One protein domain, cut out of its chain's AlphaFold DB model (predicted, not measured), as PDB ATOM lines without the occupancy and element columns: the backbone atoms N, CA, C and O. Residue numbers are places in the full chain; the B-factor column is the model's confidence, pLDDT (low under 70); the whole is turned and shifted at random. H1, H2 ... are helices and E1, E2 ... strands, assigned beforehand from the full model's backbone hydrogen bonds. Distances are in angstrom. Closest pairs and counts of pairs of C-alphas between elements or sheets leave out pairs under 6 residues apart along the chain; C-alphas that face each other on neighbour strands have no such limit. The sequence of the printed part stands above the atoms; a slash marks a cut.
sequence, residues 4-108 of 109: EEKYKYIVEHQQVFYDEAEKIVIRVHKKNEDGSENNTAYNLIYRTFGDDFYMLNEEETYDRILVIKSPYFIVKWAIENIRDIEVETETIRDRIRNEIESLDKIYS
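Overview. This is residues 4 to 108 of the 109 residues of an uncharacterized protein of Ruminococcus sp. OM04-4AA (UniProt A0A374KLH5). A strongly twisted sheet of four strands has two helices, H2 and H3, over one face, both running along its strands, while the long helix H4 packs on H3 and its residues 101 to 107 stick out together with residue 108 after it. H1 sits at the sheet's margin, by the end of E3. The printed part has 105 residues with four named helices and four named strands, in the order H1 E1 H2 E2 E3 H3 E4 H4; the sheet runs E2 E3 E1 E4, all antiparallel, and the class is mixed, helices and strands. The whole is compact, with a radius of gyration of the C-alphas of 14.5 A and spans of 43 by 37 by 22 A.

Arrangement. Look first at the inner strands E1, residues 22 to 29, and E3, residues 62 to 69: N 26 and O 65 are 2.9 A apart, within hydrogen-bond range. E2, residues 53 to 58, is an edge strand and forms a hairpin with E3; N 56 and O 64 are 2.8 A apart. At the other edge E4, residues 85 to 87, pairs with E1; N 27 and O 86 are 2.8 A apart. H2, residues 39 to 49, is on the sheet at a height of 9.7 A, over E1 and only just not over E3, on which 2 of its C-alphas fall; its closest C-alpha pair with E1 is Val 28 and Ala 41, 6.2 A. H3, residues 71 to 80, is on the same face at a height of 9.3 A, over E1 and E4. Two layers result, H2 and H3 on one face of the sheet. E1, H2, E2 and E3, H3, E4 are split strand-helix-strand units, two same-way strands with another strand between them, both with right-handed crossovers. H4, residues 90 to 107, touches H3 with residues 92 to 100 alone, closest at the C-alphas of Val 75 and Ile 96, 5.3 A, at a steep tilt of 56 degrees, the same way. H4 only grazes the sheet with residues 90 to 96, and H1, residues 4 to 13, with residues 6 to 11. Every O i to N i+4 pair is within hydrogen-bond range in H1 and H3; H2 has 6 of 7 and H4 13 of 14.

Along the chain. Find C-alpha 22 at (114.502, 135.317, 99.425); E1 runs 21.8 A from there to C-alpha 29. E3 spans 20.9 A. H4 runs 25.7 A from C-alpha 90 at (114.965, 145.532, 93.115) to C-alpha 107 at (133.326, 138.878, 76.404).

Size, cuts and confidence. The C-alphas of Glu 5 and Ser 108, the two farthest apart, are 46.0 A from each other. The printed part has no cut and no long link. Mean pLDDT of the printed part is 88.9; residues 6 to 7 and 10 to 18 are under 70.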
ATOM      1  N   GLU A   4     102.775 129.417 105.288       71.75
ATOM      2  CA  GLU A   4     103.818 129.595 106.306       71.75
ATOM      3  C   GLU A   4     104.584 128.299 106.587       71.75
ATOM      4  O   GLU A   4     105.810 128.314 106.664       71.75
ATOM      5  N   GLU A   5     103.888 127.162 106.658       74.56
ATOM      6  CA  GLU A   5     104.527 125.853 106.830       74.56
ATOM      7  C   GLU A   5     105.384 125.474 105.611       74.56
ATOM      8  O   GLU A   5     106.488 124.957 105.775       74.56
ATOM      9  N   LYS A   6     104.921 125.790 104.390       69.19
ATOM     10  CA  LYS A   6     105.691 125.566 103.154       69.19
ATOM     11  C   LYS A   6     106.946 126.446 103.111       69.19
ATOM     12  O   LYS A   6     108.012 125.959 102.749       69.19
ATOM     13  N   TYR A   7     106.838 127.713 103.522       68.38
ATOM     14  CA  TYR A   7     107.987 128.617 103.636       68.38
ATOM     15  C   TYR A   7     109.036 128.083 104.610       68.38
ATOM     16  O   TYR A   7     110.205 127.959 104.248       68.38
ATOM     17  N   LYS A   8     108.605 127.719 105.821       72.12
ATOM     18  CA  LYS A   8     109.486 127.177 106.856       72.12
ATOM     19  C   LYS A   8     110.192 125.906 106.380       72.12
ATOM     20  O   LYS A   8     111.405 125.805 106.509       72.12
ATOM     21  N   TYR A   9     109.462 124.997 105.733       71.69
ATOM     22  CA  TYR A   9     110.035 123.781 105.161       71.69
ATOM     23  C   TYR A   9     111.108 124.072 104.100       71.69
ATOM     24  O   TYR A   9     112.180 123.474 104.149       71.69
ATOM     25  N   ILE A  10     110.854 125.004 103.172       68.19
ATOM     26  CA  ILE A  10     111.819 125.391 102.130       68.19
ATOM     27  C   ILE A  10     113.087 125.974 102.756       68.19
ATOM     28  O   ILE A  10     114.176 125.544 102.397       68.19
ATOM     29  N   VAL A  11     112.958 126.897 103.711       65.56
ATOM     30  CA  VAL A  11     114.113 127.503 104.395       65.56
ATOM     31  C   VAL A  11     114.916 126.459 105.179       65.56
ATOM     32  O   VAL A  11     116.142 126.480 105.151       65.56
ATOM     33  N   GLU A  12     114.243 125.530 105.863       66.06
ATOM     34  CA  GLU A  12     114.895 124.528 106.718       66.06
ATOM     35  C   GLU A  12     115.521 123.360 105.936       66.06
ATOM     36  O   GLU A  12     116.500 122.777 106.402       66.06
ATOM     37  N   HIS A  13     114.970 122.995 104.772       62.34
ATOM     38  CA  HIS A  13     115.329 121.752 104.071       62.34
ATOM     39  C   HIS A  13     115.903 121.964 102.666       62.34
ATOM     40  O   HIS A  13     116.595 121.077 102.163       62.34
ATOM     41  N   GLN A  14     115.678 123.115 102.023       59.03
ATOM     42  CA  GLN A  14     116.478 123.507 100.864       59.03
ATOM     43  C   GLN A  14     117.711 124.234 101.397       59.03
ATOM     44  O   GLN A  14     117.729 125.455 101.500       59.03
ATOM     45  N   GLN A  15     118.753 123.469 101.742       49.16
ATOM     46  CA  GLN A  15     120.110 124.006 101.825       49.16
ATOM     47  C   GLN A  15     120.469 124.566 100.446       49.16
ATOM     48  O   GLN A  15     120.937 123.852  99.558       49.16
ATOM     49  N   VAL A  16     120.169 125.841 100.227       53.34
ATOM     50  CA  VAL A  16     120.559 126.550  99.018       53.34
ATOM     51  C   VAL A  16     122.056 126.793  99.134       53.34
ATOM     52  O   VAL A  16     122.518 127.526  99.998       53.34
ATOM     53  N   PHE A  17     122.825 126.086  98.309       50.12
ATOM     54  CA  PHE A  17     124.282 125.930  98.407       50.12
ATOM     55  C   PHE A  17     125.112 127.230  98.285       50.12
ATOM     56  O   PHE A  17     126.333 127.146  98.191       50.12
ATOM     57  N   TYR A  18     124.502 128.420  98.298       60.31
ATOM     58  CA  TYR A  18     125.185 129.692  98.035       60.31
ATOM     59  C   TYR A  18     124.636 130.901  98.819       60.31
ATOM     60  O   TYR A  18     125.409 131.815  99.098       60.31
ATOM     61  N   ASP A  19     123.354 130.923  99.201       75.44
ATOM     62  CA  ASP A  19     122.713 132.011  99.960       75.44
ATOM     63  C   ASP A  19     121.349 131.595 100.553       75.44
ATOM     64  O   ASP A  19     120.794 130.550 100.215       75.44
ATOM     65  N   GLU A  20     120.814 132.405 101.476       84.31
ATOM     66  CA  GLU A  20     119.480 132.202 102.053       84.31
ATOM     67  C   GLU A  20     118.373 132.474 101.023       84.31
ATOM     68  O   GLU A  20     118.502 133.325 100.142       84.31
ATOM     69  N   ALA A  21     117.255 131.753 101.135       88.56
ATOM     70  CA  ALA A  21     116.132 131.928 100.222       88.56
ATOM     71  C   ALA A  21     115.403 133.262 100.465       88.56
ATOM     72  O   ALA A  21     114.947 133.549 101.574       88.56
ATOM     73  N   GLU A  22     115.206 134.035  99.399       91.56
ATOM     74  CA  GLU A  22     114.502 135.317  99.425       91.56
ATOM     75  C   GLU A  22     113.141 135.219  98.721       91.56
ATOM     76  O   GLU A  22     112.907 134.366  97.862       91.56
ATOM     77  N   LYS A  23     112.226 136.123  99.086       95.06
ATOM     78  CA  LYS A  23     110.945 136.322  98.397       95.06
ATOM     79  C   LYS A  23     111.178 137.163  97.147       95.06
ATOM     80  O   LYS A  23     111.510 138.341  97.254       95.06
ATOM     81  N   ILE A  24     110.977 136.569  95.976       97.50
ATOM     82  CA  ILE A  24     111.318 137.197  94.701       97.50
ATOM     83  C   ILE A  24     110.079 137.275  93.815       97.50
ATOM     84  O   ILE A  24     109.428 136.263  93.551       97.50
ATOM     85  N   VAL A  25     109.739 138.494  93.392       98.19
ATOM     86  CA  VAL A  25     108.617 138.765  92.493       98.19
ATOM     87  C   VAL A  25     109.119 138.723  91.057       98.19
ATOM     88  O   VAL A  25     110.101 139.386  90.714       98.19
ATOM     89  N   ILE A  26     108.444 137.925  90.237       98.00
ATOM     90  CA  ILE A  26     108.773 137.713  88.831       98.00
ATOM     91  C   ILE A  26     107.537 138.025  88.000       98.00
ATOM     92  O   ILE A  26     106.439 137.537  88.279       98.00
ATOM     93  N   ARG A  27     107.743 138.822  86.963       97.00
ATOM     94  CA  ARG A  27     106.805 139.050  85.880       97.00
ATOM     95  C   ARG A  27     107.012 137.979  84.815       97.00
ATOM     96  O   ARG A  27     108.136 137.762  84.378       97.00
ATOM     97  N   VAL A  28     105.939 137.317  84.410       96.31
ATOM     98  CA  VAL A  28     105.933 136.254  83.397       96.31
ATOM     99  C   VAL A  28     105.211 136.789  82.171       96.31
ATOM    100  O   VAL A  28     104.053 137.190  82.275       96.31
ATOM    101  N   HIS A  29     105.879 136.850  81.022       94.69
ATOM    102  CA  HIS A  29     105.297 137.425  79.812       94.69
ATOM    103  C   HIS A  29     104.255 136.481  79.201       94.69
ATOM    104  O   HIS A  29     104.558 135.329  78.903       94.69
ATOM    105  N   LYS A  30     103.031 136.978  78.972       91.69
ATOM    106  CA  LYS A  30     101.999 136.255  78.197       91.69
ATOM    107  C   LYS A  30     102.125 136.488  76.705       91.69
ATOM    108  O   LYS A  30     101.605 135.708  75.921       91.69
ATOM    109  N   LYS A  31     102.784 137.574  76.306       88.62
ATOM    110  CA  LYS A  31     102.963 137.953  74.907       88.62
ATOM    111  C   LYS A  31     104.435 138.217  74.616       88.62
ATOM    112  O   LYS A  31     105.157 138.709  75.480       88.62
ATOM    113  N   ASN A  32     104.865 137.880  73.408       84.69
ATOM    114  CA  ASN A  32     106.169 138.255  72.874       84.69
ATOM    115  C   ASN A  32     106.183 139.750  72.505       84.69
ATOM    116  O   ASN A  32     105.141 140.408  72.485       84.69
ATOM    117  N   GLU A  33     107.357 140.284  72.157       81.12
ATOM    118  CA  GLU A  33     107.519 141.690  71.743       81.12
ATOM    119  C   GLU A  33     106.655 142.067  70.526       81.12
ATOM    120  O   GLU A  33     106.212 143.207  70.405       81.12
ATOM    121  N   ASP A  34     106.372 141.104  69.644       86.62
ATOM    122  CA  ASP A  34     105.519 141.279  68.464       86.62
ATOM    123  C   ASP A  34     104.008 141.152  68.759       86.62
ATOM    124  O   ASP A  34     103.184 141.251  67.849       86.62
ATOM    125  N   GLY A  35     103.634 140.939  70.025       82.56
ATOM    126  CA  GLY A  35     102.252 140.793  70.478       82.56
ATOM    127  C   GLY A  35     101.655 139.393  70.304       82.56
ATOM    128  O   GLY A  35     100.497 139.196  70.679       82.56
ATOM    129  N   SER A  36     102.405 138.426  69.766       86.00
ATOM    130  CA  SER A  36     101.974 137.024  69.702       86.00
ATOM    131  C   SER A  36     101.981 136.359  71.083       86.00
ATOM    132  O   SER A  36     102.724 136.770  71.970       86.00
ATOM    133  N   GLU A  37     101.162 135.323  71.279       86.75
ATOM    134  CA  GLU A  37     101.107 134.565  72.537       86.75
ATOM    135  C   GLU A  37     102.460 133.908  72.870       86.75
ATOM    136  O   GLU A  37     103.045 133.182  72.056       86.75
ATOM    137  N   ASN A  38     102.936 134.115  74.096       84.00
ATOM    138  CA  ASN A  38     104.129 133.483  74.648       84.00
ATOM    139  C   ASN A  38     103.734 132.212  75.416       84.00
ATOM    140  O   ASN A  38     103.537 132.197  76.631       84.00
ATOM    141  N   ASN A  39     103.662 131.100  74.685       80.69
ATOM    142  CA  ASN A  39     103.373 129.786  75.262       80.69
ATOM    143  C   ASN A  39     104.583 129.147  75.981       80.69
ATOM    144  O   ASN A  39     104.452 128.070  76.569       80.69
ATOM    145  N   THR A  40     105.775 129.751  75.920       86.25
ATOM    146  CA  THR A  40     106.999 129.190  76.515       86.25
ATOM    147  C   THR A  40     107.205 129.631  77.955       86.25
ATOM    148  O   THR A  40     107.652 128.815  78.764       86.25
ATOM    149  N   ALA A  41     106.802 130.853  78.306       89.06
ATOM    150  CA  ALA A  41     107.028 131.420  79.630       89.06
ATOM    151  C   ALA A  41     106.393 130.585  80.753       89.06
ATOM    152  O   ALA A  41     107.055 130.226  81.724       89.06
ATOM    153  N   TYR A  42     105.139 130.158  80.598       88.19
ATOM    154  CA  TYR A  42     104.479 129.326  81.610       88.19
ATOM    155  C   TYR A  42     105.074 127.926  81.743       88.19
ATOM    156  O   TYR A  42     105.254 127.424  82.854       88.19
ATOM    157  N   ASN A  43     105.430 127.306  80.617       91.69
ATOM    158  CA  ASN A  43     106.114 126.016  80.625       91.69
ATOM    159  C   ASN A  43     107.475 126.116  81.329       91.69
ATOM    160  O   ASN A  43     107.858 125.207  82.065       91.69
ATOM    161  N   LEU A  44     108.185 127.234  81.156       95.06
ATOM    162  CA  LEU A  44     109.419 127.536  81.872       95.06
ATOM    163  C   LEU A  44     109.188 127.631  83.391       95.06
ATOM    164  O   LEU A  44     109.967 127.036  84.143       95.06
ATOM    165  N   ILE A  45     108.138 128.325  83.848       95.69
ATOM    166  CA  ILE A  45     107.814 128.442  85.282       95.69
ATOM    167  C   ILE A  45     107.562 127.063  85.895       95.69
ATOM    168  O   ILE A  45     108.244 126.696  86.852       95.69
ATOM    169  N   TYR A  46     106.665 126.260  85.315       93.62
ATOM    170  CA  TYR A  46     106.362 124.923  85.841       93.62
ATOM    171  C   TYR A  46     107.556 123.967  85.761       93.62
ATOM    172  O   TYR A  46     107.781 123.187  86.682       93.62
ATOM    173  N   ARG A  47     108.373 124.039  84.703       94.81
ATOM    174  CA  ARG A  47     109.594 123.226  84.595       94.81
ATOM    175  C   ARG A  47     110.624 123.582  85.668       94.81
ATOM    176  O   ARG A  47     111.326 122.699  86.146       94.81
ATOM    177  N   THR A  48     110.742 124.863  86.011       95.25
ATOM    178  CA  THR A  48     111.764 125.351  86.947       95.25
ATOM    179  C   THR A  48     111.327 125.189  88.399       95.25
ATOM    180  O   THR A  48     112.116 124.773  89.245       95.25
ATOM    181  N   PHE A  49     110.077 125.533  88.697       93.56
ATOM    182  CA  PHE A  49     109.585 125.647  90.066       93.56
ATOM    183  C   PHE A  49     108.571 124.562  90.434       93.56
ATOM    184  O   PHE A  49     108.261 124.425  91.614       93.56
ATOM    185  N   GLY A  50     108.057 123.778  89.482       92.81
ATOM    186  CA  GLY A  50     106.930 122.880  89.739       92.81
ATOM    187  C   GLY A  50     105.762 123.667  90.333       92.81
ATOM    188  O   GLY A  50     105.366 124.693  89.786       92.81
ATOM    189  N   ASP A  51     105.291 123.236  91.504       90.56
ATOM    190  CA  ASP A  51     104.242 123.917  92.276       90.56
ATOM    191  C   ASP A  51     104.802 124.880  93.354       90.56
ATOM    192  O   ASP A  51     104.078 125.347  94.242       90.56
ATOM    193  N   ASP A  52     106.109 125.165  93.348       90.44
ATOM    194  CA  ASP A  52     106.803 126.014  94.333       90.44
ATOM    195  C   ASP A  52     106.820 127.502  93.949       90.44
ATOM    196  O   ASP A  52     107.840 128.186  94.057       90.44
ATOM    197  N   PHE A  53     105.661 128.025  93.553       95.00
ATOM    198  CA  PHE A  53     105.429 129.455  93.359       95.00
ATOM    199  C   PHE A  53     104.013 129.844  93.796       95.00
ATOM    200  O   PHE A  53     103.148 128.994  94.020       95.00
ATOM    201  N   TYR A  54     103.765 131.142  93.935       95.12
ATOM    202  CA  TYR A  54     102.439 131.682  94.215       95.12
ATOM    203  C   TYR A  54     102.045 132.678  93.136       95.12
ATOM    204  O   TYR A  54     102.803 133.606  92.869       95.12
ATOM    205  N   MET A  55     100.848 132.536  92.574       95.12
ATOM    206  CA  MET A  55     100.265 133.585  91.739       95.12
ATOM    207  C   MET A  55      99.925 134.804  92.606       95.12
ATOM    208  O   MET A  55      99.307 134.654  93.665       95.12
ATOM    209  N   LEU A  56     100.362 135.991  92.184       95.44
ATOM    210  CA  LEU A  56     100.081 137.263  92.855       95.44
ATOM    211  C   LEU A  56      99.006 138.062  92.122       95.44
ATOM    212  O   LEU A  56      98.108 138.594  92.770       95.44
ATOM    213  N   ASN A  57      99.130 138.178  90.800       93.56
ATOM    214  CA  ASN A  57      98.206 138.932  89.961       93.56
ATOM    215  C   ASN A  57      98.242 138.411  88.523       93.56
ATOM    216  O   ASN A  57      99.312 138.021  88.048       93.56
ATOM    217  N   GLU A  58      97.100 138.485  87.849       91.94
ATOM    218  CA  GLU A  58      96.960 138.166  86.438       91.94
ATOM    219  C   GLU A  58      96.588 139.416  85.641       91.94
ATOM    220  O   GLU A  58      95.582 140.065  85.920       91.94
ATOM    221  N   GLU A  59      97.391 139.752  84.636       89.94
ATOM    222  CA  GLU A  59      97.179 140.912  83.766       89.94
ATOM    223  C   GLU A  59      97.048 140.457  82.307       89.94
ATOM    224  O   GLU A  59      97.298 139.300  81.965       89.94
ATOM    225  N   GLU A  60      96.639 141.352  81.409       87.69
ATOM    226  CA  GLU A  60      96.412 140.980  80.004       87.69
ATOM    227  C   GLU A  60      97.701 140.521  79.299       87.69
ATOM    228  O   GLU A  60      97.685 139.597  78.487       87.69
ATOM    229  N   THR A  61      98.827 141.170  79.595       88.94
ATOM    230  CA  THR A  61     100.096 140.954  78.882       88.94
ATOM    231  C   THR A  61     101.151 140.230  79.714       88.94
ATOM    232  O   THR A  61     102.183 139.820  79.179       88.94
ATOM    233  N   TYR A  62     100.903 140.034  81.008       93.44
ATOM    234  CA  TYR A  62     101.822 139.363  81.918       93.44
ATOM    235  C   TYR A  62     101.093 138.816  83.142       93.44
ATOM    236  O   TYR A  62      99.989 139.240  83.453       93.44
ATOM    237  N   ASP A  63     101.748 137.934  83.881       95.31
ATOM    238  CA  ASP A  63     101.358 137.593  85.248       95.31
ATOM    239  C   ASP A  63     102.470 137.939  86.220       95.31
ATOM    240  O   ASP A  63     103.635 138.061  85.841       95.31
ATOM    241  N   ARG A  64     102.116 138.086  87.493       97.25
ATOM    242  CA  ARG A  64     103.080 138.223  88.583       97.25
ATOM    243  C   ARG A  64     103.037 136.995  89.458       97.25
ATOM    244  O   ARG A  64     101.989 136.651  90.001       97.25
ATOM    245  N   ILE A  65     104.200 136.400  89.670       97.38
ATOM    246  CA  ILE A  65     104.383 135.292  90.597       97.38
ATOM    247  C   ILE A  65     105.362 135.669  91.705       97.38
ATOM    248  O   ILE A  65     106.240 136.514  91.537       97.38
ATOM    249  N   LEU A  66     105.219 135.003  92.844       97.69
ATOM    250  CA  LEU A  66     106.175 135.013  93.937       97.69
ATOM    251  C   LEU A  66     106.854 133.652  94.021       97.69
ATOM    252  O   LEU A  66     106.179 132.636  94.201       97.69
ATOM    253  N   VAL A  67     108.180 133.647  93.985       95.88
ATOM    254  CA  VAL A  67     108.996 132.467  94.284       95.88
ATOM    255  C   VAL A  67     109.807 132.699  95.551       95.88
ATOM    256  O   VAL A  67     110.087 133.837  95.932       95.88
ATOM    257  N   ILE A  68     110.164 131.608  96.225       93.38
ATOM    258  CA  ILE A  68     111.021 131.641  97.412       93.38
ATOM    259  C   ILE A  68     112.245 130.796  97.105       93.38
ATOM    260  O   ILE A  68     112.178 129.566  97.146       93.38
ATOM    261  N   LYS A  69     113.328 131.461  96.700       91.75
ATOM    262  CA  LYS A  69     114.522 130.814  96.148       91.75
ATOM    263  C   LYS A  69     115.782 131.615  96.449       91.75
ATOM    264  O   LYS A  69     115.720 132.786  96.810       91.75
ATOM    265  N   SER A  70     116.916 130.946  96.278       91.69
ATOM    266  CA  SER A  70     118.246 131.550  96.302       91.69
ATOM    267  C   SER A  70     118.343 132.704  95.293       91.69
ATOM    268  O   SER A  70     118.072 132.485  94.104       91.69
ATOM    269  N   PRO A  71     118.746 133.910  95.727       93.88
ATOM    270  CA  PRO A  71     119.130 134.993  94.831       93.88
ATOM    271  C   PRO A  71     120.161 134.567  93.784       93.88
ATOM    272  O   PRO A  71     119.983 134.879  92.611       93.88
ATOM    273  N   TYR A  72     121.204 133.829  94.176       91.94
ATOM    274  CA  TYR A  72     122.227 133.330  93.253       91.94
ATOM    275  C   TYR A  72     121.619 132.505  92.109       91.94
ATOM    276  O   TYR A  72     121.911 132.756  90.938       91.94
ATOM    277  N   PHE A  73     120.729 131.564  92.438       93.50
ATOM    278  CA  PHE A  73     120.011 130.769  91.442       93.50
ATOM    279  C   PHE A  73     119.153 131.651  90.528       93.50
ATOM    280  O   PHE A  73     119.248 131.540  89.305       93.50
ATOM    281  N   ILE A  74     118.338 132.539  91.110       96.06
ATOM    282  CA  ILE A  74     117.406 133.369  90.338       96.06
ATOM    283  C   ILE A  74     118.141 134.331  89.406       96.06
ATOM    284  O   ILE A  74     117.690 134.512  88.282       96.06
ATOM    285  N   VAL A  75     119.275 134.904  89.817       96.75
ATOM    286  CA  VAL A  75     120.071 135.801  88.963       96.75
ATOM    287  C   VAL A  75     120.509 135.091  87.680       96.75
ATOM    288  O   VAL A  75     120.269 135.600  86.588       96.75
ATOM    289  N   LYS A  76     121.110 133.899  87.793       95.50
ATOM    290  CA  LYS A  76     121.598 133.139  86.629       95.50
ATOM    291  C   LYS A  76     120.448 132.660  85.748       95.50
ATOM    292  O   LYS A  76     120.465 132.873  84.540       95.50
ATOM    293  N   TRP A  77     119.419 132.090  86.371       96.44
ATOM    294  CA  TRP A  77     118.231 131.616  85.672       96.44
ATOM    295  C   TRP A  77     117.502 132.749  84.934       96.44
ATOM    296  O   TRP A  77     117.060 132.559  83.803       96.44
ATOM    297  N   ALA A  78     117.405 133.941  85.529       97.31
ATOM    298  CA  ALA A  78     116.748 135.079  84.895       97.31
ATOM    299  C   ALA A  78     117.505 135.572  83.656       97.31
ATOM    300  O   ALA A  78     116.877 135.894  82.653       97.31
ATOM    301  N   ILE A  79     118.840 135.583  83.695       96.44
ATOM    302  CA  ILE A  79     119.671 135.960  82.541       96.44
ATOM    303  C   ILE A  79     119.467 134.982  81.378       96.44
ATOM    304  O   ILE A  79     119.306 135.411  80.237       96.44
ATOM    305  N   GLU A  80     119.408 133.677  81.655       95.56
ATOM    306  CA  GLU A  80     119.170 132.646  80.633       95.56
ATOM    307  C   GLU A  80     117.778 132.742  79.987       95.56
ATOM    308  O   GLU A  80     117.599 132.327  78.843       95.56
ATOM    309  N   ASN A  81     116.799 133.299  80.705       95.62
ATOM    310  CA  ASN A  81     115.391 133.321  80.303       95.62
ATOM    311  C   ASN A  81     114.825 134.744  80.147       95.62
ATOM    312  O   ASN A  81     113.612 134.938  80.204       95.62
ATOM    313  N   ILE A  82     115.684 135.741  79.910       91.31
ATOM    314  CA  ILE A  82     115.342 137.180  79.899       91.31
ATOM    315  C   ILE A  82     114.232 137.577  78.907       91.31
ATOM    316  O   ILE A  82     113.638 138.642  79.024       91.31
ATOM    317  N   ARG A  83     113.940 136.729  77.915       90.38
ATOM    318  CA  ARG A  83     112.845 136.945  76.953       90.38
ATOM    319  C   ARG A  83     111.468 136.654  77.549       90.38
ATOM    320  O   ARG A  83     110.488 137.305  77.195       90.38
ATOM    321  N   ASP A  84     111.392 135.666  78.431       94.19
ATOM    322  CA  ASP A  84     110.131 135.123  78.939       94.19
ATOM    323  C   ASP A  84     109.707 135.757  80.270       94.19
ATOM    324  O   ASP A  84     108.534 135.679  80.647       94.19
ATOM    325  N   ILE A  85     110.650 136.363  80.997       95.81
ATOM    326  CA  ILE A  85     110.430 136.879  82.350       95.81
ATOM    327  C   ILE A  85     111.163 138.198  82.607       95.81
ATOM    328  O   ILE A  85     112.187 138.494  81.999       95.81
ATOM    329  N   GLU A  86     110.691 138.930  83.613       96.25
ATOM    330  CA  GLU A  86     111.367 140.089  84.203       96.25
ATOM    331  C   GLU A  86     111.336 139.978  85.739       96.25
ATOM    332  O   GLU A  86     110.305 139.656  86.331       96.25
ATOM    333  N   VAL A  87     112.461 140.225  86.419       97.88
ATOM    334  CA  VAL A  87     112.514 140.201  87.894       97.88
ATOM    335  C   VAL A  87     112.201 141.585  88.462       97.88
ATOM    336  O   VAL A  87     112.928 142.552  88.228       97.88
ATOM    337  N   GLU A  88     111.141 141.680  89.269       97.56
ATOM    338  CA  GLU A  88     110.672 142.953  89.831       97.56
ATOM    339  C   GLU A  88     111.322 143.288  91.184       97.56
ATOM    340  O   GLU A  88     111.438 144.465  91.528       97.56
ATOM    341  N   THR A  89     111.804 142.299  91.945       97.81
ATOM    342  CA  THR A  89     112.512 142.552  93.214       97.81
ATOM    343  C   THR A  89     113.813 143.326  92.968       97.81
ATOM    344  O   THR A  89     114.758 142.784  92.395       97.81
ATOM    345  N   GLU A  90     113.879 144.581  93.431       97.25
ATOM    346  CA  GLU A  90     114.965 145.532  93.115       97.25
ATOM    347  C   GLU A  90     116.360 144.992  93.446       97.25
ATOM    348  O   GLU A  90     117.249 145.010  92.600       97.25
ATOM    349  N   THR A  91     116.534 144.417  94.639       96.00
ATOM    350  CA  THR A  91     117.825 143.865  95.082       96.00
ATOM    351  C   THR A  91     118.338 142.758  94.163       96.00
ATOM    352  O   THR A  91     119.546 142.610  93.989       96.00
ATOM    353  N   ILE A  92     117.441 141.982  93.551       97.50
ATOM    354  CA  ILE A  92     117.792 140.933  92.591       97.50
ATOM    355  C   ILE A  92     118.043 141.531  91.208       97.50
ATOM    356  O   ILE A  92     118.976 141.114  90.524       97.50
ATOM    357  N   ARG A  93     117.260 142.540  90.814       97.75
ATOM    358  CA  ARG A  93     117.438 143.261  89.549       97.75
ATOM    359  C   ARG A  93     118.818 143.913  89.463       97.75
ATOM    360  O   ARG A  93     119.479 143.813  88.431       97.75
ATOM    361  N   ASP A  94     119.289 144.498  90.562       97.56
ATOM    362  CA  ASP A  94     120.640 145.055  90.663       97.56
ATOM    363  C   ASP A  94     121.720 143.979  90.504       97.56
ATOM    364  O   ASP A  94     122.699 144.184  89.786       97.56
ATOM    365  N   ARG A  95     121.531 142.798  91.110       97.12
ATOM    366  CA  ARG A  95     122.456 141.665  90.940       97.12
ATOM    367  C   ARG A  95     122.494 141.168  89.494       97.12
ATOM    368  O   ARG A  95     123.579 140.907  88.990       97.12
ATOM    369  N   ILE A  96     121.342 141.081  88.825       97.50
ATOM    370  CA  ILE A  96     121.255 140.726  87.398       97.50
ATOM    371  C   ILE A  96     122.020 141.743  86.547       97.50
ATOM    372  O   ILE A  96     122.827 141.343  85.711       97.50
ATOM    373  N   ARG A  97     121.823 143.046  86.786       96.94
ATOM    374  CA  ARG A  97     122.537 144.103  86.054       96.94
ATOM    375  C   ARG A  97     124.051 143.979  86.224       96.94
ATOM    376  O   ARG A  97     124.769 143.953  85.231       96.94
ATOM    377  N   ASN A  98     124.520 143.830  87.463       96.94
ATOM    378  CA  ASN A  98     125.946 143.683  87.764       96.94
ATOM    379  C   ASN A  98     126.556 142.440  87.099       96.94
ATOM    380  O   ASN A  98     127.686 142.486  86.617       96.94
ATOM    381  N   GLU A  99     125.815 141.331  87.065       96.06
ATOM    382  CA  GLU A  99     126.254 140.099  86.411       96.06
ATOM    383  C   GLU A  99     126.368 140.280  84.890       96.06
ATOM    384  O   GLU A  99     127.387 139.911  84.310       96.06
ATOM    385  N   ILE A 100     125.378 140.910  84.250       95.44
ATOM    386  CA  ILE A 100     125.417 141.229  82.814       95.44
ATOM    387  C   ILE A 100     126.602 142.150  82.496       95.44
ATOM    388  O   ILE A 100     127.358 141.865  81.571       95.44
ATOM    389  N   GLU A 101     126.819 143.208  83.283       95.75
ATOM    390  CA  GLU A 101     127.968 144.110  83.116       95.75
ATOM    391  C   GLU A 101     129.312 143.391  83.302       95.75
ATOM    392  O   GLU A 101     130.299 143.720  82.642       95.75
ATOM    393  N   SER A 102     129.383 142.418  84.214       95.19
ATOM    394  CA  SER A 102     130.587 141.608  84.406       95.19
ATOM    395  C   SER A 102     130.855 140.702  83.207       95.19
ATOM    396  O   SER A 102     132.008 140.565  82.801       95.19
ATOM    397  N   LEU A 103     129.816 140.083  82.643       93.62
ATOM    398  CA  LEU A 103     129.929 139.249  81.445       93.62
ATOM    399  C   LEU A 103     130.335 140.086  80.227       93.62
ATOM    400  O   LEU A 103     131.249 139.695  79.504       93.62
ATOM    401  N   ASP A 104     129.727 141.260  80.048       94.44
ATOM    402  CA  ASP A 104     130.068 142.214  78.989       94.44
ATOM    403  C   ASP A 104     131.553 142.611  79.053       94.44
ATOM    404  O   ASP A 104     132.276 142.475  78.073       94.44
ATOM    405  N   LYS A 105     132.086 142.945  80.235       94.44
ATOM    406  CA  LYS A 105     133.522 143.258  80.406       94.44
ATOM    407  C   LYS A 105     134.476 142.127  80.009       94.44
ATOM    408  O   LYS A 105     135.627 142.405  79.680       94.44
ATOM    409  N   ILE A 106     134.047 140.868  80.109       94.44
ATOM    410  CA  ILE A 106     134.882 139.695  79.803       94.44
ATOM    411  C   ILE A 106     134.810 139.342  78.316       94.44
ATOM    412  O   ILE A 106     135.822 138.949  77.733       94.44
ATOM    413  N   TYR A 107     133.619 139.436  77.725       92.44
ATOM    414  CA  TYR A 107     133.326 138.878  76.404       92.44
ATOM    415  C   TYR A 107     133.121 139.919  75.303       92.44
ATOM    416  O   TYR A 107     133.060 139.534  74.134       92.44
ATOM    417  N   SER A 108     133.046 141.204  75.640       79.12
ATOM    418  CA  SER A 108     132.989 142.276  74.649       79.12
ATOM    419  C   SER A 108     134.377 142.501  74.061       79.12
ATOM    420  O   SER A 108     135.228 143.176  74.642       79.12
TER     421      SER A 108